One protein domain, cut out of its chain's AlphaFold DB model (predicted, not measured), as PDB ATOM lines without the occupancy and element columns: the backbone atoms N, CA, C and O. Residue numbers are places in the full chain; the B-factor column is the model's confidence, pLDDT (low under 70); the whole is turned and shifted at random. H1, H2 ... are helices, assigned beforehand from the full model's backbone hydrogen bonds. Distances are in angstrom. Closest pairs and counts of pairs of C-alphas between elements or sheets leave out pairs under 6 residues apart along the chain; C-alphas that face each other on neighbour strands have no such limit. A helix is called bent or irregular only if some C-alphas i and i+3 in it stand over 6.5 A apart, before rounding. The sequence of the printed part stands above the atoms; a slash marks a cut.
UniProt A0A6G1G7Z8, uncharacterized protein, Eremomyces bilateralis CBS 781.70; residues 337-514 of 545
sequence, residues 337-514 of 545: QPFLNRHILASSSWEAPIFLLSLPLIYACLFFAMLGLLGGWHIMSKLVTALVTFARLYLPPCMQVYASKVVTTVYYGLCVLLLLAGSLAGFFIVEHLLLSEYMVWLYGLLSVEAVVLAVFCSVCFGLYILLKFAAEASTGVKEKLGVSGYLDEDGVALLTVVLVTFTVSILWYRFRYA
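AT A GLANCE: This is residues 337 to 514 of the 545 residues of an uncharacterized protein of Eremomyces bilateralis CBS 781.70 (UniProt A0A6G1G7Z8). The model is a wide, flat V: one arm is the long helical hairpin H2 and H3, the other is H4, which meets H2 near the corner, with H6 folded back across H4's far part. Short H1 sits near the corner, H5 lies at the far end of the second arm, and residues 505 to 510 of H6 stick out. The 178 printed residues hold six named helices, H1 to H6 in chain order, and no named strand: all helix. The whole is extended, with a radius of gyration of the C-alphas of 29.2 A and spans of 92 by 51 by 23 A.

HOW THE PARTS SIT: Start at H1, residues 337 to 345, close but not clearly touching H2, residues 348 to 394; their closest C-alphas, Ile 344 and Trp 350, are 6.0 A apart. H2 is irregular, C-alphas 349 and 352 being 7.2 A apart, with a kink of 40 degrees near residue 357. H3, residues 397 to 434, only just irregular with C-alphas 398 and 401 6.53 A apart, touches H2 in a hairpin, opposite ways at a shallow tilt of 12 degrees; the closest C-alphas, Arg 392 and Gln 400, are 6.1 A apart. H4, residues 437 to 473, touches H2 about perpendicular, at 79 degrees, with residues 440 to 448 alone; the closest C-alphas, Ser 358 and Ser 447, are 5.0 A apart. H5, residues 475 to 481, and H4 meet only through their link. H6, residues 489 to 513, touches H4 at a steep tilt of 51 degrees, opposite ways; the closest C-alphas, Tyr 464 and Thr 496, are 5.5 A apart. Every O i to N i+4 pair is within hydrogen-bond range in H4 and H6, against 4 of 5 in H1, 39 of 43 in H2, 31 of 34 in H3 and 2 of 3 in H5.

IN THESE COORDINATES: Find C-alpha 337 at (140.062, 130.034, 195.555), where H1 begins. H2 runs 68.1 A from C-alpha 348 to C-alpha 394 at (97.089, 172.072, 170.705); H3 spans 50.6 A, H4 53.3 A and H6 36.1 A, ending at C-alpha 513, (145.977, 126.302, 207.893).

THE WHOLE: The C-alphas farthest apart, Cys 398 and Lys 480, are 92.8 A apart. The printed part has no cut and no long link. Its mean pLDDT is 74.3; look for values under 70 at, among others, residues 481 to 487 and 504 to 514.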
ATOM      1  N   GLN A 337     139.337 129.078 196.386       66.31
ATOM      2  CA  GLN A 337     140.062 130.034 195.555       66.31
ATOM      3  C   GLN A 337     141.572 129.748 195.480       66.31
ATOM      4  O   GLN A 337     142.113 129.778 194.375       66.31
ATOM      5  N   PRO A 338     142.289 129.379 196.562       67.19
ATOM      6  CA  PRO A 338     143.699 129.014 196.445       67.19
ATOM      7  C   PRO A 338     143.936 127.757 195.590       67.19
ATOM      8  O   PRO A 338     144.930 127.691 194.867       67.19
ATOM      9  N   PHE A 339     143.037 126.766 195.633       65.69
ATOM     10  CA  PHE A 339     143.121 125.578 194.775       65.69
ATOM     11  C   PHE A 339     142.829 125.911 193.316       65.69
ATOM     12  O   PHE A 339     143.561 125.480 192.426       65.69
ATOM     13  N   LEU A 340     141.777 126.698 193.092       69.75
ATOM     14  CA  LEU A 340     141.405 127.233 191.789       69.75
ATOM     15  C   LEU A 340     142.576 127.978 191.156       69.75
ATOM     16  O   LEU A 340     142.986 127.659 190.041       69.75
ATOM     17  N   ASN A 341     143.182 128.895 191.908       69.50
ATOM     18  CA  ASN A 341     144.337 129.663 191.467       69.50
ATOM     19  C   ASN A 341     145.527 128.752 191.132       69.50
ATOM     20  O   ASN A 341     146.159 128.921 190.093       69.50
ATOM     21  N   ARG A 342     145.826 127.765 191.987       74.81
ATOM     22  CA  ARG A 342     147.013 126.908 191.834       74.81
ATOM     23  C   ARG A 342     146.895 125.871 190.718       74.81
ATOM     24  O   ARG A 342     147.913 125.521 190.131       74.81
ATOM     25  N   HIS A 343     145.701 125.345 190.461       76.62
ATOM     26  CA  HIS A 343     145.513 124.209 189.551       76.62
ATOM     27  C   HIS A 343     144.790 124.568 188.257       76.62
ATOM     28  O   HIS A 343     145.142 124.039 187.206       76.62
ATOM     29  N   ILE A 344     143.782 125.437 188.334       72.75
ATOM     30  CA  ILE A 344     142.922 125.762 187.195       72.75
ATOM     31  C   ILE A 344     143.462 127.003 186.488       72.75
ATOM     32  O   ILE A 344     143.764 126.940 185.304       72.75
ATOM     33  N   LEU A 345     143.684 128.099 187.213       69.56
ATOM     34  CA  LEU A 345     144.109 129.364 186.599       69.56
ATOM     35  C   LEU A 345     145.598 129.401 186.227       69.56
ATOM     36  O   LEU A 345     145.986 130.165 185.352       69.56
ATOM     37  N   ALA A 346     146.435 128.574 186.856       74.56
ATOM     38  CA  ALA A 346     147.860 128.493 186.527       74.56
ATOM     39  C   ALA A 346     148.177 127.574 185.330       74.56
ATOM     40  O   ALA A 346     149.318 127.551 184.872       74.56
ATOM     41  N   SER A 347     147.210 126.790 184.840       76.56
ATOM     42  CA  SER A 347     147.434 125.811 183.771       76.56
ATOM     43  C   SER A 347     146.769 126.250 182.469       76.56
ATOM     44  O   SER A 347     145.547 126.374 182.402       76.56
ATOM     45  N   SER A 348     147.560 126.383 181.402       81.12
ATOM     46  CA  SER A 348     147.076 126.744 180.058       81.12
ATOM     47  C   SER A 348     146.059 125.750 179.484       81.12
ATOM     48  O   SER A 348     145.270 126.089 178.608       81.12
ATOM     49  N   SER A 349     146.004 124.521 180.012       83.44
ATOM     50  CA  SER A 349     145.021 123.509 179.607       83.44
ATOM     51  C   SER A 349     143.567 123.881 179.926       83.44
ATOM     52  O   SER A 349     142.656 123.256 179.385       83.44
ATOM     53  N   TRP A 350     143.334 124.843 180.826       75.62
ATOM     54  CA  TRP A 350     141.992 125.240 181.267       75.62
ATOM     55  C   TRP A 350     141.429 126.464 180.547       75.62
ATOM     56  O   TRP A 350     140.247 126.747 180.713       75.62
ATOM     57  N   GLU A 351     142.203 127.143 179.697       74.19
ATOM     58  CA  GLU A 351     141.738 128.348 178.995       74.19
ATOM     59  C   GLU A 351     140.482 128.084 178.148       74.19
ATOM     60  O   GLU A 351     139.481 128.788 178.282       74.19
ATOM     61  N   ALA A 352     140.484 127.022 177.333       74.56
ATOM     62  CA  ALA A 352     139.335 126.674 176.493       74.56
ATOM     63  C   ALA A 352     138.095 126.221 177.303       74.56
ATOM     64  O   ALA A 352     136.998 126.712 177.022       74.56
ATOM     65  N   PRO A 353     138.216 125.346 178.324       75.19
ATOM     66  CA  PRO A 353     137.109 125.036 179.227       75.19
ATOM     67  C   PRO A 353     136.533 126.257 179.950       75.19
ATOM     68  O   PRO A 353     135.316 126.403 179.982       75.19
ATOM     69  N   ILE A 354     137.376 127.140 180.497       70.69
ATOM     70  CA  ILE A 354     136.936 128.354 181.204       70.69
ATOM     71  C   ILE A 354     136.185 129.282 180.243       70.69
ATOM     72  O   ILE A 354     135.120 129.792 180.584       70.69
ATOM     73  N   PHE A 355     136.683 129.443 179.013       74.44
ATOM     74  CA  PHE A 355     135.990 130.220 177.990       74.44
ATOM     75  C   PHE A 355     134.601 129.644 177.678       74.44
ATOM     76  O   PHE A 355     133.614 130.377 177.714       74.44
ATOM     77  N   LEU A 356     134.489 128.329 177.456       70.75
ATOM     78  CA  LEU A 356     133.199 127.663 177.228       70.75
ATOM     79  C   LEU A 356     132.241 127.821 178.417       70.75
ATOM     80  O   LEU A 356     131.048 128.044 178.221       70.75
ATOM     81  N   LEU A 357     132.768 127.747 179.639       69.00
ATOM     82  CA  LEU A 357     132.013 127.921 180.876       69.00
ATOM     83  C   LEU A 357     131.485 129.353 181.044       69.00
ATOM     84  O   LEU A 357     130.423 129.557 181.626       69.00
ATOM     85  N   SER A 358     132.213 130.334 180.509       72.44
ATOM     86  CA  SER A 358     131.867 131.756 180.551       72.44
ATOM     87  C   SER A 358     130.799 132.175 179.538       72.44
ATOM     88  O   SER A 358     130.143 133.201 179.728       72.44
ATOM     89  N   LEU A 359     130.555 131.356 178.505       69.69
ATOM     90  CA  LEU A 359     129.601 131.659 177.436       69.69
ATOM     91  C   LEU A 359     128.191 132.016 177.937       69.69
ATOM     92  O   LEU A 359     127.662 133.017 177.461       69.69
ATOM     93  N   PRO A 360     127.560 131.300 178.889       68.25
ATOM     94  CA  PRO A 360     126.234 131.668 179.385       68.25
ATOM     95  C   PRO A 360     126.200 133.061 180.018       68.25
ATOM     96  O   PRO A 360     125.220 133.783 179.854       68.25
ATOM     97  N   LEU A 361     127.276 133.458 180.705       67.75
ATOM     98  CA  LEU A 361     127.375 134.768 181.342       67.75
ATOM     99  C   LEU A 361     127.591 135.872 180.299       67.75
ATOM    100  O   LEU A 361     126.931 136.905 180.355       67.75
ATOM    101  N   ILE A 362     128.431 135.608 179.293       71.19
ATOM    102  CA  ILE A 362     128.604 136.477 178.121       71.19
ATOM    103  C   ILE A 362     127.263 136.656 177.398       71.19
ATOM    104  O   ILE A 362     126.855 137.785 177.129       71.19
ATOM    105  N   TYR A 363     126.529 135.568 177.139       71.94
ATOM    106  CA  TYR A 363     125.204 135.618 176.517       71.94
ATOM    107  C   TYR A 363     124.185 136.365 177.379       71.94
ATOM    108  O   TYR A 363     123.388 137.124 176.833       71.94
ATOM    109  N   ALA A 364     124.223 136.216 178.705       68.50
ATOM    110  CA  ALA A 364     123.369 136.974 179.614       68.50
ATOM    111  C   ALA A 364     123.692 138.477 179.574       68.50
ATOM    112  O   ALA A 364     122.784 139.292 179.435       68.50
ATOM    113  N   CYS A 365     124.971 138.863 179.625       71.12
ATOM    114  CA  CYS A 365     125.388 140.260 179.493       71.12
ATOM    115  C   CYS A 365     124.992 140.852 178.132       71.12
ATOM    116  O   CYS A 365     124.470 141.966 178.083       71.12
ATOM    117  N   LEU A 366     125.165 140.097 177.041       72.56
ATOM    118  CA  LEU A 366     124.693 140.482 175.708       72.56
ATOM    119  C   LEU A 366     123.170 140.646 175.680       72.56
ATOM    120  O   LEU A 366     122.668 141.621 175.127       72.56
ATOM    121  N   PHE A 367     122.430 139.737 176.313       71.12
ATOM    122  CA  PHE A 367     120.977 139.811 176.415       71.12
ATOM    123  C   PHE A 367     120.519 141.049 177.194       71.12
ATOM    124  O   PHE A 367     119.641 141.762 176.717       71.12
ATOM    125  N   PHE A 368     121.144 141.370 178.332       69.69
ATOM    126  CA  PHE A 368     120.854 142.590 179.094       69.69
ATOM    127  C   PHE A 368     121.217 143.863 178.326       69.69
ATOM    128  O   PHE A 368     120.450 144.825 178.354       69.69
ATOM    129  N   ALA A 369     122.334 143.866 177.596       73.25
ATOM    130  CA  ALA A 369     122.692 144.974 176.717       73.25
ATOM    131  C   ALA A 369     121.644 145.160 175.605       73.25
ATOM    132  O   ALA A 369     121.182 146.278 175.375       73.25
ATOM    133  N   MET A 370     121.188 144.068 174.976       74.12
ATOM    134  CA  MET A 370     120.106 144.114 173.988       74.12
ATOM    135  C   MET A 370     118.783 144.592 174.598       74.12
ATOM    136  O   MET A 370     118.108 145.423 173.998       74.12
ATOM    137  N   LEU A 371     118.428 144.133 175.800       72.19
ATOM    138  CA  LEU A 371     117.252 144.588 176.549       72.19
ATOM    139  C   LEU A 371     117.318 146.075 176.889       72.19
ATOM    140  O   LEU A 371     116.306 146.756 176.775       72.19
ATOM    141  N   GLY A 372     118.489 146.591 177.262       74.25
ATOM    142  CA  GLY A 372     118.699 148.021 177.485       74.25
ATOM    143  C   GLY A 372     118.466 148.839 176.212       74.25
ATOM    144  O   GLY A 372     117.760 149.847 176.243       74.25
ATOM    145  N   LEU A 373     118.980 148.365 175.072       78.31
ATOM    146  CA  LEU A 373     118.783 149.004 173.765       78.31
ATOM    147  C   LEU A 373     117.310 148.950 173.304       78.31
ATOM    148  O   LEU A 373     116.757 149.961 172.870       78.31
ATOM    149  N   LEU A 374     116.643 147.801 173.462       78.19
ATOM    150  CA  LEU A 374     115.213 147.610 173.170       78.19
ATOM    151  C   LEU A 374     114.307 148.410 174.122       78.19
ATOM    152  O   LEU A 374     113.303 148.985 173.699       78.19
ATOM    153  N   GLY A 375     114.667 148.492 175.403       75.12
ATOM    154  CA  GLY A 375     113.970 149.293 176.408       75.12
ATOM    155  C   GLY A 375     114.056 150.787 176.101       75.12
ATOM    156  O   GLY A 375     113.038 151.484 176.132       75.12
ATOM    157  N   GLY A 376     115.237 151.266 175.698       72.75
ATOM    158  CA  GLY A 376     115.429 152.633 175.209       72.75
ATOM    159  C   GLY A 376     114.542 152.957 174.000       72.75
ATOM    160  O   GLY A 376     113.911 154.017 173.960       72.75
ATOM    161  N   TRP A 377     114.406 152.016 173.058       78.94
ATOM    162  CA  TRP A 377     113.492 152.150 171.918       78.94
ATOM    163  C   TRP A 377     112.027 152.300 172.352       78.94
ATOM    164  O   TRP A 377     111.303 153.155 171.832       78.94
ATOM    165  N   HIS A 378     111.581 151.514 173.337       75.12
ATOM    166  CA  HIS A 378     110.207 151.585 173.833       75.12
ATOM    167  C   HIS A 378     109.885 152.947 174.470       75.12
ATOM    168  O   HIS A 378     108.837 153.532 174.184       75.12
ATOM    169  N   ILE A 379     110.808 153.491 175.271       72.94
ATOM    170  CA  ILE A 379     110.658 154.811 175.904       72.94
ATOM    171  C   ILE A 379     110.568 155.919 174.842       72.94
ATOM    172  O   ILE A 379     109.681 156.773 174.918       72.94
ATOM    173  N   MET A 380     111.419 155.886 173.810       74.44
ATOM    174  CA  MET A 380     111.361 156.862 172.711       74.44
ATOM    175  C   MET A 380     110.069 156.792 171.902       74.44
ATOM    176  O   MET A 380     109.485 157.829 171.587       74.44
ATOM    177  N   SER A 381     109.571 155.587 171.624       79.38
ATOM    178  CA  SER A 381     108.281 155.401 170.950       79.38
ATOM    179  C   SER A 381     107.123 156.029 171.744       79.38
ATOM    180  O   SER A 381     106.270 156.727 171.181       79.38
ATOM    181  N   LYS A 382     107.120 155.868 173.076       80.25
ATOM    182  CA  LYS A 382     106.125 156.496 173.960       80.25
ATOM    183  C   LYS A 382     106.229 158.021 173.957       80.25
ATOM    184  O   LYS A 382     105.199 158.684 173.828       80.25
ATOM    185  N   LEU A 383     107.441 158.574 174.029       75.69
ATOM    186  CA  LEU A 383     107.667 160.023 173.982       75.69
ATOM    187  C   LEU A 383     107.155 160.637 172.672       75.69
ATOM    188  O   LEU A 383     106.479 161.662 172.680       75.69
ATOM    189  N   VAL A 384     107.419 159.988 171.540       79.25
ATOM    190  CA  VAL A 384     106.981 160.475 170.226       79.25
ATOM    191  C   VAL A 384     105.472 160.388 170.081       79.25
ATOM    192  O   VAL A 384     104.849 161.331 169.597       79.25
ATOM    193  N   THR A 385     104.864 159.305 170.560       83.31
ATOM    194  CA  THR A 385     103.401 159.179 170.589       83.31
ATOM    195  C   THR A 385     102.775 160.303 171.419       83.31
ATOM    196  O   THR A 385     101.788 160.907 170.992       83.31
ATOM    197  N   ALA A 386     103.375 160.652 172.562       77.69
ATOM    198  CA  ALA A 386     102.937 161.773 173.388       77.69
ATOM    199  C   ALA A 386     103.087 163.124 172.662       77.69
ATOM    200  O   ALA A 386     102.144 163.910 172.649       77.69
ATOM    201  N   LEU A 387     104.214 163.368 171.982       73.25
ATOM    202  CA  LEU A 387     104.452 164.596 171.212       73.25
ATOM    203  C   LEU A 387     103.507 164.739 170.009       73.25
ATOM    204  O   LEU A 387     102.996 165.829 169.758       73.25
ATOM    205  N   VAL A 388     103.222 163.650 169.289       77.19
ATOM    206  CA  VAL A 388     102.233 163.636 168.197       77.19
ATOM    207  C   VAL A 388     100.834 163.927 168.738       77.19
ATOM    208  O   VAL A 388     100.081 164.688 168.133       77.19
ATOM    209  N   THR A 389     100.486 163.351 169.890       79.88
ATOM    210  CA  THR A 389      99.190 163.584 170.541       79.88
ATOM    211  C   THR A 389      99.059 165.038 170.991       79.88
ATOM    212  O   THR A 389      98.053 165.680 170.702       79.88
ATOM    213  N   PHE A 390     100.105 165.596 171.602       78.62
ATOM    214  CA  PHE A 390     100.180 167.011 171.959       78.62
ATOM    215  C   PHE A 390     100.017 167.912 170.725       78.62
ATOM    216  O   PHE A 390      99.170 168.801 170.709       78.62
ATOM    217  N   ALA A 391     100.754 167.636 169.644       73.19
ATOM    218  CA  ALA A 391     100.647 168.396 168.402       73.19
ATOM    219  C   ALA A 391      99.221 168.367 167.819       73.19
ATOM    220  O   ALA A 391      98.753 169.373 167.298       73.19
ATOM    221  N   ARG A 392      98.500 167.244 167.936       77.12
ATOM    222  CA  ARG A 392      97.100 167.142 167.489       77.12
ATOM    223  C   ARG A 392      96.123 167.923 168.363       77.12
ATOM    224  O   ARG A 392      95.164 168.467 167.831       77.12
ATOM    225  N   LEU A 393      96.349 167.963 169.674       84.00
ATOM    226  CA  LEU A 393      95.442 168.617 170.620       84.00
ATOM    227  C   LEU A 393      95.579 170.142 170.619       84.00
ATOM    228  O   LEU A 393      94.580 170.837 170.770       84.00
ATOM    229  N   TYR A 394      96.797 170.658 170.443       83.69
ATOM    230  CA  TYR A 394      97.089 172.072 170.705       83.69
ATOM    231  C   TYR A 394      97.397 172.913 169.454       83.69
ATOM    232  O   TYR A 394      97.474 174.135 169.565       83.69
ATOM    233  N   LEU A 395      97.559 172.317 168.260       83.12
ATOM    234  CA  LEU A 395      97.806 173.076 167.021       83.12
ATOM    235  C   LEU A 395      96.538 173.256 166.168       83.12
ATOM    236  O   LEU A 395      95.734 172.326 166.058       83.12
ATOM    237  N   PRO A 396      96.387 174.405 165.478       88.00
ATOM    238  CA  PRO A 396      95.305 174.629 164.519       88.00
ATOM    239  C   PRO A 396      95.299 173.592 163.378       88.00
ATOM    240  O   PRO A 396      96.378 173.206 162.917       88.00
ATOM    241  N   PRO A 397      94.131 173.193 162.831       87.88
ATOM    242  CA  PRO A 397      94.020 172.124 161.826       87.88
ATOM    243  C   PRO A 397      94.897 172.312 160.579       87.88
ATOM    244  O   PRO A 397      95.458 171.349 160.058       87.88
ATOM    245  N   CYS A 398      95.080 173.557 160.126       86.75
ATOM    246  CA  CYS A 398      95.954 173.882 158.995       86.75
ATOM    247  C   CYS A 398      97.440 173.586 159.278       86.75
ATOM    248  O   CYS A 398      98.185 173.231 158.366       86.75
ATOM    249  N   MET A 399      97.860 173.671 160.543       81.62
ATOM    250  CA  MET A 399      99.221 173.386 161.000       81.62
ATOM    251  C   MET A 399      99.406 171.918 161.392       81.62
ATOM    252  O   MET A 399     100.531 171.429 161.355       81.62
ATOM    253  N   GLN A 400      98.333 171.185 161.712       79.88
ATOM    254  CA  GLN A 400      98.409 169.781 162.136       79.88
ATOM    255  C   GLN A 400      99.017 168.866 161.066       79.88
ATOM    256  O   GLN A 400      99.822 167.996 161.395       79.88
ATOM    257  N   VAL A 401      98.692 169.069 159.783       83.06
ATOM    258  CA  VAL A 401      99.235 168.243 158.685       83.06
ATOM    259  C   VAL A 401     100.743 168.455 158.530       83.06
ATOM    260  O   VAL A 401     101.496 167.489 158.385       83.06
ATOM    261  N   TYR A 402     101.198 169.708 158.600       84.62
ATOM    262  CA  TYR A 402     102.618 170.048 158.511       84.62
ATOM    263  C   TYR A 402     103.382 169.622 159.765       84.62
ATOM    264  O   TYR A 402     104.419 168.975 159.647       84.62
ATOM    265  N   ALA A 403     102.844 169.895 160.954       75.19
ATOM    266  CA  ALA A 403     103.438 169.489 162.221       75.19
ATOM    267  C   ALA A 403     103.535 167.965 162.335       75.19
ATOM    268  O   ALA A 403     104.582 167.456 162.718       75.19
ATOM    269  N   SER A 404     102.505 167.219 161.918       76.75
ATOM    270  CA  SER A 404     102.561 165.756 161.896       76.75
ATOM    271  C   SER A 404     103.655 165.256 160.957       76.75
ATOM    272  O   SER A 404     104.421 164.390 161.357       76.75
ATOM    273  N   LYS A 405     103.779 165.803 159.737       82.75
ATOM    274  CA  LYS A 405     104.849 165.399 158.809       82.75
ATOM    275  C   LYS A 405     106.235 165.717 159.365       82.75
ATOM    276  O   LYS A 405     107.099 164.852 159.322       82.75
ATOM    277  N   VAL A 406     106.436 166.908 159.931       82.19
ATOM    278  CA  VAL A 406     107.719 167.314 160.528       82.19
ATOM    279  C   VAL A 406     108.068 166.436 161.727       82.19
ATOM    280  O   VAL A 406     109.173 165.908 161.774       82.19
ATOM    281  N   VAL A 407     107.133 166.209 162.655       78.06
ATOM    282  CA  VAL A 407     107.349 165.335 163.822       78.06
ATOM    283  C   VAL A 407     107.668 163.911 163.374       78.06
ATOM    284  O   VAL A 407     108.592 163.304 163.904       78.06
ATOM    285  N   THR A 408     106.973 163.390 162.362       78.50
ATOM    286  CA  THR A 408     107.246 162.059 161.810       78.50
ATOM    287  C   THR A 408     108.609 161.985 161.110       78.50
ATOM    288  O   THR A 408     109.349 161.033 161.336       78.50
ATOM    289  N   THR A 409     108.994 162.981 160.308       85.38
ATOM    290  CA  THR A 409     110.312 163.024 159.652       85.38
ATOM    291  C   THR A 409     111.450 163.166 160.665       85.38
ATOM    292  O   THR A 409     112.440 162.446 160.564       85.38
ATOM    293  N   VAL A 410     111.300 164.043 161.663       79.56
ATOM    294  CA  VAL A 410     112.270 164.207 162.756       79.56
ATOM    295  C   VAL A 410     112.359 162.928 163.585       79.56
ATOM    296  O   VAL A 410     113.462 162.503 163.910       79.56
ATOM    297  N   TYR A 411     111.232 162.268 163.858       81.31
ATOM    298  CA  TYR A 411     111.209 160.975 164.534       81.31
ATOM    299  C   TYR A 411     111.974 159.908 163.757       81.31
ATOM    300  O   TYR A 411     112.871 159.298 164.320       81.31
ATOM    301  N   TYR A 412     111.683 159.704 162.467       85.12
ATOM    302  CA  TYR A 412     112.405 158.708 161.671       85.12
ATOM    303  C   TYR A 412     113.893 159.045 161.540       85.12
ATOM    304  O   TYR A 412     114.723 158.145 161.637       85.12
ATOM    305  N   GLY A 413     114.244 160.327 161.392       84.62
ATOM    306  CA  GLY A 413     115.636 160.780 161.399       84.62
ATOM    307  C   GLY A 413     116.344 160.475 162.721       84.62
ATOM    308  O   GLY A 413     117.430 159.903 162.714       84.62
ATOM    309  N   LEU A 414     115.705 160.778 163.855       78.62
ATOM    310  CA  LEU A 414     116.207 160.443 165.189       78.62
ATOM    311  C   LEU A 414     116.261 158.933 165.421       78.62
ATOM    312  O   LEU A 414     117.217 158.466 166.018       78.62
ATOM    313  N   CYS A 415     115.299 158.155 164.924       77.81
ATOM    314  CA  CYS A 415     115.320 156.697 164.997       77.81
ATOM    315  C   CYS A 415     116.499 156.117 164.224       77.81
ATOM    316  O   CYS A 415     117.194 155.263 164.758       77.81
ATOM    317  N   VAL A 416     116.756 156.579 162.997       83.06
ATOM    318  CA  VAL A 416     117.913 156.134 162.207       83.06
ATOM    319  C   VAL A 416     119.217 156.552 162.887       83.06
ATOM    320  O   VAL A 416     120.130 155.737 162.986       83.06
ATOM    321  N   LEU A 417     119.293 157.778 163.416       81.50
ATOM    322  CA  LEU A 417     120.458 158.265 164.156       81.50
ATOM    323  C   LEU A 417     120.693 157.465 165.446       81.50
ATOM    324  O   LEU A 417     121.823 157.084 165.714       81.50
ATOM    325  N   LEU A 418     119.646 157.178 166.224       77.75
ATOM    326  CA  LEU A 418     119.708 156.368 167.445       77.75
ATOM    327  C   LEU A 418     120.017 154.904 167.142       77.75
ATOM    328  O   LEU A 418     120.692 154.263 167.936       77.75
ATOM    329  N   LEU A 419     119.563 154.372 166.007       80.00
ATOM    330  CA  LEU A 419     119.885 153.015 165.575       80.00
ATOM    331  C   LEU A 419     121.352 152.929 165.143       80.00
ATOM    332  O   LEU A 419     122.051 152.019 165.570       80.00
ATOM    333  N   LEU A 420     121.857 153.915 164.394       82.44
ATOM    334  CA  LEU A 420     123.278 154.024 164.051       82.44
ATOM    335  C   LEU A 420     124.143 154.229 165.298       82.44
ATOM    336  O   LEU A 420     125.065 153.451 165.531       82.44
ATOM    337  N   ALA A 421     123.822 155.214 166.135       79.38
ATOM    338  CA  ALA A 421     124.540 155.496 167.373       79.38
ATOM    339  C   ALA A 421     124.466 154.316 168.349       79.38
ATOM    340  O   ALA A 421     125.478 153.950 168.931       79.38
ATOM    341  N   GLY A 422     123.304 153.677 168.481       78.50
ATOM    342  CA  GLY A 422     123.096 152.481 169.292       78.50
ATOM    343  C   GLY A 422     123.829 151.259 168.745       78.50
ATOM    344  O   GLY A 422     124.340 150.474 169.531       78.50
ATOM    345  N   SER A 423     123.952 151.112 167.422       78.94
ATOM    346  CA  SER A 423     124.747 150.044 166.798       78.94
ATOM    347  C   SER A 423     126.249 150.260 166.971       78.94
ATOM    348  O   SER A 423     126.958 149.310 167.279       78.94
ATOM    349  N   LEU A 424     126.731 151.504 166.860       83.25
ATOM    350  CA  LEU A 424     128.130 151.865 167.100       83.25
ATOM    351  C   LEU A 424     128.479 151.744 168.586       83.25
ATOM    352  O   LEU A 424     129.505 151.169 168.928       83.25
ATOM    353  N   ALA A 425     127.603 152.228 169.468       76.12
ATOM    354  CA  ALA A 425     127.737 152.063 170.910       76.12
ATOM    355  C   ALA A 425     127.647 150.587 171.303       76.12
ATOM    356  O   ALA A 425     128.439 150.132 172.113       76.12
ATOM    357  N   GLY A 426     126.735 149.822 170.703       76.25
ATOM    358  CA  GLY A 426     126.619 148.381 170.898       76.25
ATOM    359  C   GLY A 426     127.880 147.651 170.455       76.25
ATOM    360  O   GLY A 426     128.406 146.855 171.220       76.25
ATOM    361  N   PHE A 427     128.418 147.969 169.276       79.25
ATOM    362  CA  PHE A 427     129.682 147.416 168.792       79.25
ATOM    363  C   PHE A 427     130.841 147.756 169.735       79.25
ATOM    364  O   PHE A 427     131.574 146.863 170.138       79.25
ATOM    365  N   PHE A 428     130.942 149.011 170.182       81.56
ATOM    366  CA  PHE A 428     131.960 149.445 171.139       81.56
ATOM    367  C   PHE A 428     131.812 148.758 172.507       81.56
ATOM    368  O   PHE A 428     132.794 148.305 173.086       81.56
ATOM    369  N   ILE A 429     130.587 148.627 173.020       76.81
ATOM    370  CA  ILE A 429     130.298 147.910 174.267       76.81
ATOM    371  C   ILE A 429     130.658 146.433 174.115       76.81
ATOM    372  O   ILE A 429     131.269 145.867 175.011       76.81
ATOM    373  N   VAL A 430     130.316 145.796 172.996       76.75
ATOM    374  CA  VAL A 430     130.635 144.385 172.765       76.75
ATOM    375  C   VAL A 430     132.140 144.182 172.638       76.75
ATOM    376  O   VAL A 430     132.691 143.356 173.352       76.75
ATOM    377  N   GLU A 431     132.814 144.938 171.779       82.19
ATOM    378  CA  GLU A 431     134.229 144.731 171.476       82.19
ATOM    379  C   GLU A 431     135.146 145.203 172.610       82.19
ATOM    380  O   GLU A 431     136.037 144.471 173.027       82.19
ATOM    381  N   HIS A 432     134.950 146.421 173.118       81.81
ATOM    382  CA  HIS A 432     135.890 147.047 174.056       81.81
ATOM    383  C   HIS A 432     135.479 146.905 175.517       81.81
ATOM    384  O   HIS A 432     136.336 147.019 176.392       81.81
ATOM    385  N   LEU A 433     134.196 146.673 175.806       77.38
ATOM    386  CA  LEU A 433     133.744 146.416 177.171       77.38
ATOM    387  C   LEU A 433     133.661 144.905 177.401       77.38
ATOM    388  O   LEU A 433     134.516 144.357 178.086       77.38
ATOM    389  N   LEU A 434     132.687 144.227 176.787       76.81
ATOM    390  CA  LEU A 434     132.334 142.830 177.056       76.81
ATOM    391  C   LEU A 434     133.428 141.846 176.616       76.81
ATOM    392  O   LEU A 434     133.721 140.905 177.339       76.81
ATOM    393  N   LEU A 435     134.060 142.059 175.462       82.56
ATOM    394  CA  LEU A 435     135.119 141.185 174.941       82.56
ATOM    395  C   LEU A 435     136.532 141.658 175.299       82.56
ATOM    396  O   LEU A 435     137.506 141.093 174.803       82.56
ATOM    397  N   SER A 436     136.666 142.664 176.168       86.94
ATOM    398  CA  SER A 436     137.983 143.039 176.681       86.94
ATOM    399  C   SER A 436     138.636 141.855 177.392       86.94
ATOM    400  O   SER A 436     137.957 141.080 178.066       86.94
ATOM    401  N   GLU A 437     139.964 141.739 177.299       81.44
ATOM    402  CA  GLU A 437     140.721 140.685 177.995       81.44
ATOM    403  C   GLU A 437     140.385 140.642 179.493       81.44
ATOM    404  O   GLU A 437     140.243 139.569 180.078       81.44
ATOM    405  N   TYR A 438     140.168 141.815 180.095       75.75
ATOM    406  CA  TYR A 438     139.740 141.947 181.483       75.75
ATOM    407  C   TYR A 438     138.344 141.364 181.741       75.75
ATOM    408  O   TYR A 438     138.166 140.624 182.707       75.75
ATOM    409  N   MET A 439     137.349 141.664 180.898       77.94
ATOM    410  CA  MET A 439     136.002 141.110 181.069       77.94
ATOM    411  C   MET A 439     135.949 139.620 180.753       77.94
ATOM    412  O   MET A 439     135.293 138.888 181.481       77.94
ATOM    413  N   VAL A 440     136.675 139.141 179.741       73.56
ATOM    414  CA  VAL A 440     136.789 137.701 179.455       73.56
ATOM    415  C   VAL A 440     137.411 136.971 180.643       73.56
ATOM    416  O   VAL A 440     136.906 135.926 181.054       73.56
ATOM    417  N   TRP A 441     138.446 137.548 181.260       82.88
ATOM    418  CA  TRP A 441     139.005 137.037 182.508       82.88
ATOM    419  C   TRP A 441     137.977 137.049 183.650       82.88
ATOM    420  O   TRP A 441     137.820 136.043 184.339       82.88
ATOM    421  N   LEU A 442     137.219 138.140 183.811       70.19
ATOM    422  CA  LEU A 442     136.170 138.258 184.829       70.19
ATOM    423  C   LEU A 442     135.036 137.245 184.614       70.19
ATOM    424  O   LEU A 442     134.555 136.655 185.576       70.19
ATOM    425  N   TYR A 443     134.619 136.996 183.373       73.50
ATOM    426  CA  TYR A 443     133.621 135.980 183.041       73.50
ATOM    427  C   TYR A 443     134.160 134.572 183.250       73.50
ATOM    428  O   TYR A 443     133.429 133.692 183.706       73.50
ATOM    429  N   GLY A 444     135.442 134.354 182.964       70.69
ATOM    430  CA  GLY A 444     136.143 133.134 183.332       70.69
ATOM    431  C   GLY A 444     136.099 132.901 184.841       70.69
ATOM    432  O   GLY A 444     135.696 131.830 185.284       70.69
ATOM    433  N   LEU A 445     136.402 133.926 185.637       71.25
ATOM    434  CA  LEU A 445     136.319 133.858 187.094       71.25
ATOM    435  C   LEU A 445     134.883 133.576 187.567       71.25
ATOM    436  O   LEU A 445     134.656 132.590 188.262       71.25
ATOM    437  N   LEU A 446     133.909 134.373 187.119       68.50
ATOM    438  CA  LEU A 446     132.495 134.247 187.492       68.50
ATOM    439  C   LEU A 446     131.883 132.907 187.069       68.50
ATOM    440  O   LEU A 446     131.034 132.367 187.769       68.50
ATOM    441  N   SER A 447     132.288 132.353 185.927       71.44
ATOM    442  CA  SER A 447     131.781 131.056 185.465       71.44
ATOM    443  C   SER A 447     132.331 129.897 186.274       71.44
ATOM    444  O   SER A 447     131.594 128.975 186.625       71.44
ATOM    445  N   VAL A 448     133.614 129.956 186.616       70.62
ATOM    446  CA  VAL A 448     134.230 128.974 187.497       70.62
ATOM    447  C   VAL A 448     133.612 129.066 188.892       70.62
ATOM    448  O   VAL A 448     133.242 128.043 189.464       70.62
ATOM    449  N   GLU A 449     133.389 130.279 189.394       67.62
ATOM    450  CA  GLU A 449     132.621 130.539 190.612       67.62
ATOM    451  C   GLU A 449     131.189 129.984 190.532       67.62
ATOM    452  O   GLU A 449     130.730 129.359 191.490       67.62
ATOM    453  N   ALA A 450     130.503 130.127 189.394       66.56
ATOM    454  CA  ALA A 450     129.160 129.592 189.180       66.56
ATOM    455  C   ALA A 450     129.131 128.057 189.180       66.56
ATOM    456  O   ALA A 450     128.223 127.464 189.758       66.56
ATOM    457  N   VAL A 451     130.130 127.390 188.592       71.56
ATOM    458  CA  VAL A 451     130.256 125.924 188.680       71.56
ATOM    459  C   VAL A 451     130.552 125.484 190.102       71.56
ATOM    460  O   VAL A 451     129.946 124.534 190.588       71.56
ATOM    461  N   VAL A 452     131.447 126.184 190.792       69.50
ATOM    462  CA  VAL A 452     131.768 125.923 192.197       69.50
ATOM    463  C   VAL A 452     130.522 126.093 193.073       69.50
ATOM    464  O   VAL A 452     130.248 125.236 193.913       69.50
ATOM    465  N   LEU A 453     129.713 127.127 192.822       68.62
ATOM    466  CA  LEU A 453     128.416 127.335 193.463       68.62
ATOM    467  C   LEU A 453     127.431 126.209 193.124       68.62
ATOM    468  O   LEU A 453     126.783 125.687 194.021       68.62
ATOM    469  N   ALA A 454     127.336 125.785 191.864       70.00
ATOM    470  CA  ALA A 454     126.446 124.699 191.454       70.00
ATOM    471  C   ALA A 454     126.822 123.364 192.118       70.00
ATOM    472  O   ALA A 454     125.947 122.637 192.596       70.00
ATOM    473  N   VAL A 455     128.121 123.056 192.204       72.75
ATOM    474  CA  VAL A 455     128.639 121.891 192.934       72.75
ATOM    475  C   VAL A 455     128.302 122.008 194.417       72.75
ATOM    476  O   VAL A 455     127.776 121.062 194.998       72.75
ATOM    477  N   PHE A 456     128.534 123.173 195.021       71.38
ATOM    478  CA  PHE A 456     128.183 123.434 196.414       71.38
ATOM    479  C   PHE A 456     126.690 123.227 196.684       71.38
ATOM    480  O   PHE A 456     126.329 122.461 197.577       71.38
ATOM    481  N   CYS A 457     125.819 123.837 195.878       70.31
ATOM    482  CA  CYS A 457     124.373 123.672 195.965       70.31
ATOM    483  C   CYS A 457     123.962 122.205 195.796       70.31
ATOM    484  O   CYS A 457     123.112 121.731 196.544       70.31
ATOM    485  N   SER A 458     124.597 121.468 194.881       71.50
ATOM    486  CA  SER A 458     124.337 120.038 194.674       71.50
ATOM    487  C   SER A 458     124.726 119.198 195.893       71.50
ATOM    488  O   SER A 458     123.975 118.312 196.288       71.50
ATOM    489  N   VAL A 459     125.864 119.494 196.532       74.94
ATOM    490  CA  VAL A 459     126.294 118.832 197.777       74.94
ATOM    491  C   VAL A 459     125.332 119.145 198.921       74.94
ATOM    492  O   VAL A 459     124.919 118.234 199.637       74.94
ATOM    493  N   CYS A 460     124.934 120.409 199.073       72.56
ATOM    494  CA  CYS A 460     123.967 120.822 200.092       72.56
ATOM    495  C   CYS A 460     122.613 120.139 199.886       72.56
ATOM    496  O   CYS A 460     122.028 119.628 200.836       72.56
ATOM    497  N   PHE A 461     122.139 120.085 198.640       71.81
ATOM    498  CA  PHE A 461     120.898 119.410 198.279       71.81
ATOM    499  C   PHE A 461     120.986 117.899 198.515       71.81
ATOM    500  O   PHE A 461     120.079 117.315 199.099       71.81
ATOM    501  N   GLY A 462     122.099 117.261 198.146       75.38
ATOM    502  CA  GLY A 462     122.338 115.848 198.437       75.38
ATOM    503  C   GLY A 462     122.325 115.549 199.938       75.38
ATOM    504  O   GLY A 462     121.702 114.577 200.365       75.38
ATOM    505  N   LEU A 463     122.947 116.411 200.752       75.81
ATOM    506  CA  LEU A 463     122.909 116.297 202.210       75.81
ATOM    507  C   LEU A 463     121.486 116.476 202.756       75.81
ATOM    508  O   LEU A 463     121.079 115.708 203.622       75.81
ATOM    509  N   TYR A 464     120.726 117.438 202.227       75.75
ATOM    510  CA  TYR A 464     119.320 117.635 202.581       75.75
ATOM    511  C   TYR A 464     118.492 116.376 202.315       75.75
ATOM    512  O   TYR A 464     117.810 115.897 203.216       75.75
ATOM    513  N   ILE A 465     118.593 115.796 201.115       76.88
ATOM    514  CA  ILE A 465     117.865 114.570 200.761       76.88
ATOM    515  C   ILE A 465     118.277 113.405 201.669       76.88
ATOM    516  O   ILE A 465     117.416 112.660 202.133       76.88
ATOM    517  N   LEU A 466     119.570 113.270 201.979       80.06
ATOM    518  CA  LEU A 466     120.062 112.235 202.889       80.06
ATOM    519  C   LEU A 466     119.493 112.403 204.306       80.06
ATOM    520  O   LEU A 466     119.054 111.427 204.911       80.06
ATOM    521  N   LEU A 467     119.485 113.630 204.831       77.38
ATOM    522  CA  LEU A 467     118.923 113.943 206.144       77.38
ATOM    523  C   LEU A 467     117.411 113.742 206.173       77.38
ATOM    524  O   LEU A 467     116.900 113.207 207.153       77.38
ATOM    525  N   LYS A 468     116.709 114.120 205.101       77.69
ATOM    526  CA  LYS A 468     115.273 113.884 204.946       77.69
ATOM    527  C   LYS A 468     114.971 112.392 204.992       77.69
ATOM    528  O   LYS A 468     114.168 111.962 205.813       77.69
ATOM    529  N   PHE A 469     115.695 111.595 204.211       83.06
ATOM    530  CA  PHE A 469     115.542 110.143 204.205       83.06
ATOM    531  C   PHE A 469     115.869 109.522 205.570       83.06
ATOM    532  O   PHE A 469     115.146 108.650 206.043       83.06
ATOM    533  N   ALA A 470     116.923 109.990 206.248       80.31
ATOM    534  CA  ALA A 470     117.262 109.535 207.595       80.31
ATOM    535  C   ALA A 470     116.174 109.901 208.622       80.31
ATOM    536  O   ALA A 470     115.828 109.081 209.474       80.31
ATOM    537  N   ALA A 471     115.605 111.106 208.526       77.12
ATOM    538  CA  ALA A 471     114.512 111.557 209.378       77.12
ATOM    539  C   ALA A 471     113.242 110.720 209.149       77.12
ATOM    540  O   ALA A 471     112.642 110.256 210.120       77.12
ATOM    541  N   GLU A 472     112.885 110.453 207.891       82.00
ATOM    542  CA  GLU A 472     111.755 109.601 207.505       82.00
ATOM    543  C   GLU A 472     111.959 108.144 207.946       82.00
ATOM    544  O   GLU A 472     111.066 107.553 208.552       82.00
ATOM    545  N   ALA A 473     113.155 107.579 207.759       84.44
ATOM    546  CA  ALA A 473     113.495 106.235 208.232       84.44
ATOM    547  C   ALA A 473     113.453 106.125 209.768       84.44
ATOM    548  O   ALA A 473     113.161 105.064 210.320       84.44
ATOM    549  N   SER A 474     113.712 107.230 210.475       77.19
ATOM    550  CA  SER A 474     113.676 107.287 211.939       77.19
ATOM    551  C   SER A 474     112.274 107.453 212.530       77.19
ATOM    552  O   SER A 474     112.140 107.428 213.752       77.19
ATOM    553  N   THR A 475     111.220 107.593 211.718       70.69
ATOM    554  CA  THR A 475     109.834 107.815 212.185       70.69
ATOM    555  C   THR A 475     109.369 106.786 213.221       70.69
ATOM    556  O   THR A 475     108.835 107.175 214.259       70.69
ATOM    557  N   GLY A 476     109.695 105.500 213.036       73.69
ATOM    558  CA  GLY A 476     109.386 104.443 214.013       73.69
ATOM    559  C   GLY A 476     110.142 104.557 215.350       73.69
ATOM    560  O   GLY A 476     109.693 104.048 216.376       73.69
ATOM    561  N   VAL A 477     111.284 105.251 215.372       65.75
ATOM    562  CA  VAL A 477     112.040 105.593 216.592       65.75
ATOM    563  C   VAL A 477     111.530 106.910 217.194       65.75
ATOM    564  O   VAL A 477     111.503 107.075 218.414       65.75
ATOM    565  N   LYS A 478     111.070 107.830 216.343       64.19
ATOM    566  CA  LYS A 478     110.529 109.147 216.700       64.19
ATOM    567  C   LYS A 478     109.259 109.042 217.543       64.19
ATOM    568  O   LYS A 478     109.147 109.764 218.533       64.19
ATOM    569  N   GLU A 479     108.353 108.122 217.198       73.00
ATOM    570  CA  GLU A 479     107.172 107.812 218.020       73.00
ATOM    571  C   GLU A 479     107.562 107.283 219.403       73.00
ATOM    572  O   GLU A 479     106.957 107.662 220.402       73.00
ATOM    573  N   LYS A 480     108.622 106.469 219.490       71.69
ATOM    574  CA  LYS A 480     109.082 105.895 220.764       71.69
ATOM    575  C   LYS A 480     109.804 106.893 221.667       71.69
ATOM    576  O   LYS A 480     109.722 106.765 222.883       71.69
ATOM    577  N   LEU A 481     110.529 107.860 221.100       61.97
ATOM    578  CA  LEU A 481     111.325 108.829 221.868       61.97
ATOM    579  C   LEU A 481     110.601 110.159 222.136       61.97
ATOM    580  O   LEU A 481     111.134 110.997 222.857       61.97
ATOM    581  N   GLY A 482     109.424 110.397 221.548       60.25
ATOM    582  CA  GLY A 482     108.685 111.656 221.722       60.25
ATOM    583  C   GLY A 482     109.363 112.888 221.096       60.25
ATOM    584  O   GLY A 482     108.918 114.011 221.308       60.25
ATOM    585  N   VAL A 483     110.412 112.703 220.284       60.72
ATOM    586  CA  VAL A 483     111.187 113.785 219.622       60.72
ATOM    587  C   VAL A 483     110.521 114.242 218.306       60.72
ATOM    588  O   VAL A 483     111.083 114.999 217.518       60.72
ATOM    589  N   SER A 484     109.292 113.784 218.049       53.00
ATOM    590  CA  SER A 484     108.576 113.906 216.772       53.00
ATOM    591  C   SER A 484     108.498 115.332 216.204       53.00
ATOM    592  O   SER A 484     108.659 115.511 214.996       53.00
ATOM    593  N   GLY A 485     108.362 116.349 217.061       61.00
ATOM    594  CA  GLY A 485     108.085 117.723 216.628       61.00
ATOM    595  C   GLY A 485     109.273 118.568 216.152       61.00
ATOM    596  O   GLY A 485     109.040 119.653 215.640       61.00
ATOM    597  N   TYR A 486     110.528 118.134 216.323       60.09
ATOM    598  CA  TYR A 486     111.707 118.983 216.030       60.09
ATOM    599  C   TYR A 486     112.357 118.747 214.656       60.09
ATOM    600  O   TYR A 486     113.319 119.428 214.305       60.09
ATOM    601  N   LEU A 487     111.878 117.750 213.914       68.94
ATOM    602  CA  LEU A 487     112.456 117.263 212.652       68.94
ATOM    603  C   LEU A 487     111.339 117.101 211.613       68.94
ATOM    604  O   LEU A 487     111.126 116.011 211.084       68.94
ATOM    605  N   ASP A 488     110.525 118.130 211.444       76.38
ATOM    606  CA  ASP A 488     109.668 118.292 210.271       76.38
ATOM    607  C   ASP A 488     110.518 118.680 209.044       76.38
ATOM    608  O   ASP A 488     111.747 118.755 209.117       76.38
ATOM    609  N   GLU A 489     109.884 118.855 207.884       74.19
ATOM    610  CA  GLU A 489     110.588 119.155 206.629       74.19
ATOM    611  C   GLU A 489     111.429 120.442 206.725       74.19
ATOM    612  O   GLU A 489     112.575 120.476 206.263       74.19
ATOM    613  N   ASP A 490     110.903 121.449 207.423       72.06
ATOM    614  CA  ASP A 490     111.578 122.714 207.705       72.06
ATOM    615  C   ASP A 490     112.745 122.531 208.688       72.06
ATOM    616  O   ASP A 490     113.846 123.048 208.464       72.06
ATOM    617  N   GLY A 491     112.563 121.736 209.747       72.50
ATOM    618  CA  GLY A 491     113.624 121.356 210.678       72.50
ATOM    619  C   GLY A 491     114.773 120.599 210.003       72.50
ATOM    620  O   GLY A 491     115.940 120.867 210.296       72.50
ATOM    621  N   VAL A 492     114.478 119.704 209.054       74.44
ATOM    622  CA  VAL A 492     115.492 119.007 208.240       74.44
ATOM    623  C   VAL A 492     116.258 119.993 207.356       74.44
ATOM    624  O   VAL A 492     117.491 119.929 207.290       74.44
ATOM    625  N   ALA A 493     115.563 120.922 206.695       72.62
ATOM    626  CA  ALA A 493     116.208 121.952 205.884       72.62
ATOM    627  C   ALA A 493     117.153 122.816 206.736       72.62
ATOM    628  O   ALA A 493     118.317 123.005 206.375       72.62
ATOM    629  N   LEU A 494     116.701 123.258 207.911       70.81
ATOM    630  CA  LEU A 494     117.508 124.043 208.846       70.81
ATOM    631  C   LEU A 494     118.717 123.267 209.374       70.81
ATOM    632  O   LEU A 494     119.831 123.791 209.361       70.81
ATOM    633  N   LEU A 495     118.533 122.011 209.785       73.12
ATOM    634  CA  LEU A 495     119.631 121.146 210.216       73.12
ATOM    635  C   LEU A 495     120.669 120.972 209.104       73.12
ATOM    636  O   LEU A 495     121.869 121.027 209.371       73.12
ATOM    637  N   THR A 496     120.223 120.817 207.856       75.06
ATOM    638  CA  THR A 496     121.121 120.743 206.698       75.06
ATOM    639  C   THR A 496     121.972 122.002 206.598       75.06
ATOM    640  O   THR A 496     123.191 121.900 206.497       75.06
ATOM    641  N   VAL A 497     121.357 123.187 206.678       72.19
ATOM    642  CA  VAL A 497     122.078 124.470 206.627       72.19
ATOM    643  C   VAL A 497     123.121 124.551 207.740       72.19
ATOM    644  O   VAL A 497     124.265 124.924 207.478       72.19
ATOM    645  N   VAL A 498     122.771 124.148 208.963       72.12
ATOM    646  CA  VAL A 498     123.700 124.137 210.104       72.12
ATOM    647  C   VAL A 498     124.866 123.180 209.867       72.12
ATOM    648  O   VAL A 498     126.019 123.576 210.041       72.12
ATOM    649  N   LEU A 499     124.598 121.945 209.433       74.81
ATOM    650  CA  LEU A 499     125.649 120.961 209.170       74.81
ATOM    651  C   LEU A 499     126.567 121.412 208.036       74.81
ATOM    652  O   LEU A 499     127.781 121.374 208.206       74.81
ATOM    653  N   VAL A 500     126.011 121.908 206.927       75.12
ATOM    654  CA  VAL A 500     126.792 122.479 205.819       75.12
ATOM    655  C   VAL A 500     127.674 123.611 206.327       75.12
ATOM    656  O   VAL A 500     128.878 123.590 206.092       75.12
ATOM    657  N   THR A 501     127.106 124.568 207.063       69.69
ATOM    658  CA  THR A 501     127.845 125.706 207.628       69.69
ATOM    659  C   THR A 501     129.023 125.235 208.466       69.69
ATOM    660  O   THR A 501     130.150 125.708 208.297       69.69
ATOM    661  N   PHE A 502     128.783 124.264 209.347       69.50
ATOM    662  CA  PHE A 502     129.799 123.735 210.242       69.50
ATOM    663  C   PHE A 502     130.881 122.964 209.479       69.50
ATOM    664  O   PHE A 502     132.071 123.197 209.683       69.50
ATOM    665  N   THR A 503     130.486 122.086 208.554       73.44
ATOM    666  CA  THR A 503     131.407 121.302 207.723       73.44
ATOM    667  C   THR A 503     132.257 122.197 206.829       73.44
ATOM    668  O   THR A 503     133.475 122.040 206.814       73.44
ATOM    669  N   VAL A 504     131.654 123.162 206.129       68.50
ATOM    670  CA  VAL A 504     132.373 124.130 205.288       68.50
ATOM    671  C   VAL A 504     133.359 124.928 206.124       68.50
ATOM    672  O   VAL A 504     134.511 125.053 205.726       68.50
ATOM    673  N   SER A 505     132.954 125.395 207.306       60.72
ATOM    674  CA  SER A 505     133.846 126.147 208.193       60.72
ATOM    675  C   SER A 505     135.030 125.302 208.680       60.72
ATOM    676  O   SER A 505     136.165 125.775 208.688       60.72
ATOM    677  N   ILE A 506     134.800 124.028 209.032       66.94
ATOM    678  CA  ILE A 506     135.866 123.087 209.416       66.94
ATOM    679  C   ILE A 506     136.807 122.801 208.239       66.94
ATOM    680  O   ILE A 506     138.024 122.749 208.426       66.94
ATOM    681  N   LEU A 507     136.270 122.587 207.035       67.38
ATOM    682  CA  LEU A 507     137.068 122.318 205.840       67.38
ATOM    683  C   LEU A 507     137.889 123.545 205.434       67.38
ATOM    684  O   LEU A 507     139.094 123.403 205.214       67.38
ATOM    685  N   TRP A 508     137.262 124.728 205.401       64.94
ATOM    686  CA  TRP A 508     137.911 126.028 205.191       64.94
ATOM    687  C   TRP A 508     139.095 126.186 206.131       64.94
ATOM    688  O   TRP A 508     140.225 126.408 205.692       64.94
ATOM    689  N   TYR A 509     138.855 125.928 207.416       58.38
ATOM    690  CA  TYR A 509     139.882 125.966 208.438       58.38
ATOM    691  C   TYR A 509     141.023 124.983 208.159       58.38
ATOM    692  O   TYR A 509     142.188 125.382 208.073       58.38
ATOM    693  N   ARG A 510     140.699 123.692 208.003       64.31
ATOM    694  CA  ARG A 510     141.706 122.649 207.797       64.31
ATOM    695  C   ARG A 510     142.586 122.995 206.611       64.31
ATOM    696  O   ARG A 510     143.786 122.794 206.695       64.31
ATOM    697  N   PHE A 511     142.015 123.498 205.523       62.50
ATOM    698  CA  PHE A 511     142.775 123.768 204.317       62.50
ATOM    699  C   PHE A 511     143.628 125.035 204.406       62.50
ATOM    700  O   PHE A 511     144.819 124.980 204.102       62.50
ATOM    701  N   ARG A 512     143.058 126.155 204.872       60.22
ATOM    702  CA  ARG A 512     143.780 127.433 204.966       60.22
ATOM    703  C   ARG A 512     145.000 127.341 205.882       60.22
ATOM    704  O   ARG A 512     145.998 128.017 205.642       60.22
ATOM    705  N   TYR A 513     144.935 126.467 206.885       55.72
ATOM    706  CA  TYR A 513     145.977 126.302 207.893       55.72
ATOM    707  C   TYR A 513     146.696 124.938 207.831       55.72
ATOM    708  O   TYR A 513     147.577 124.685 208.647       55.72
ATOM    709  N   ALA A 514     146.408 124.077 206.843       52.25
ATOM    710  CA  ALA A 514     147.062 122.765 206.685       52.25
ATOM    711  C   ALA A 514     148.573 122.857 206.427       52.25
ATOM    712  O   ALA A 514     149.309 121.944 206.796       52.25
TER     713      ALA A 514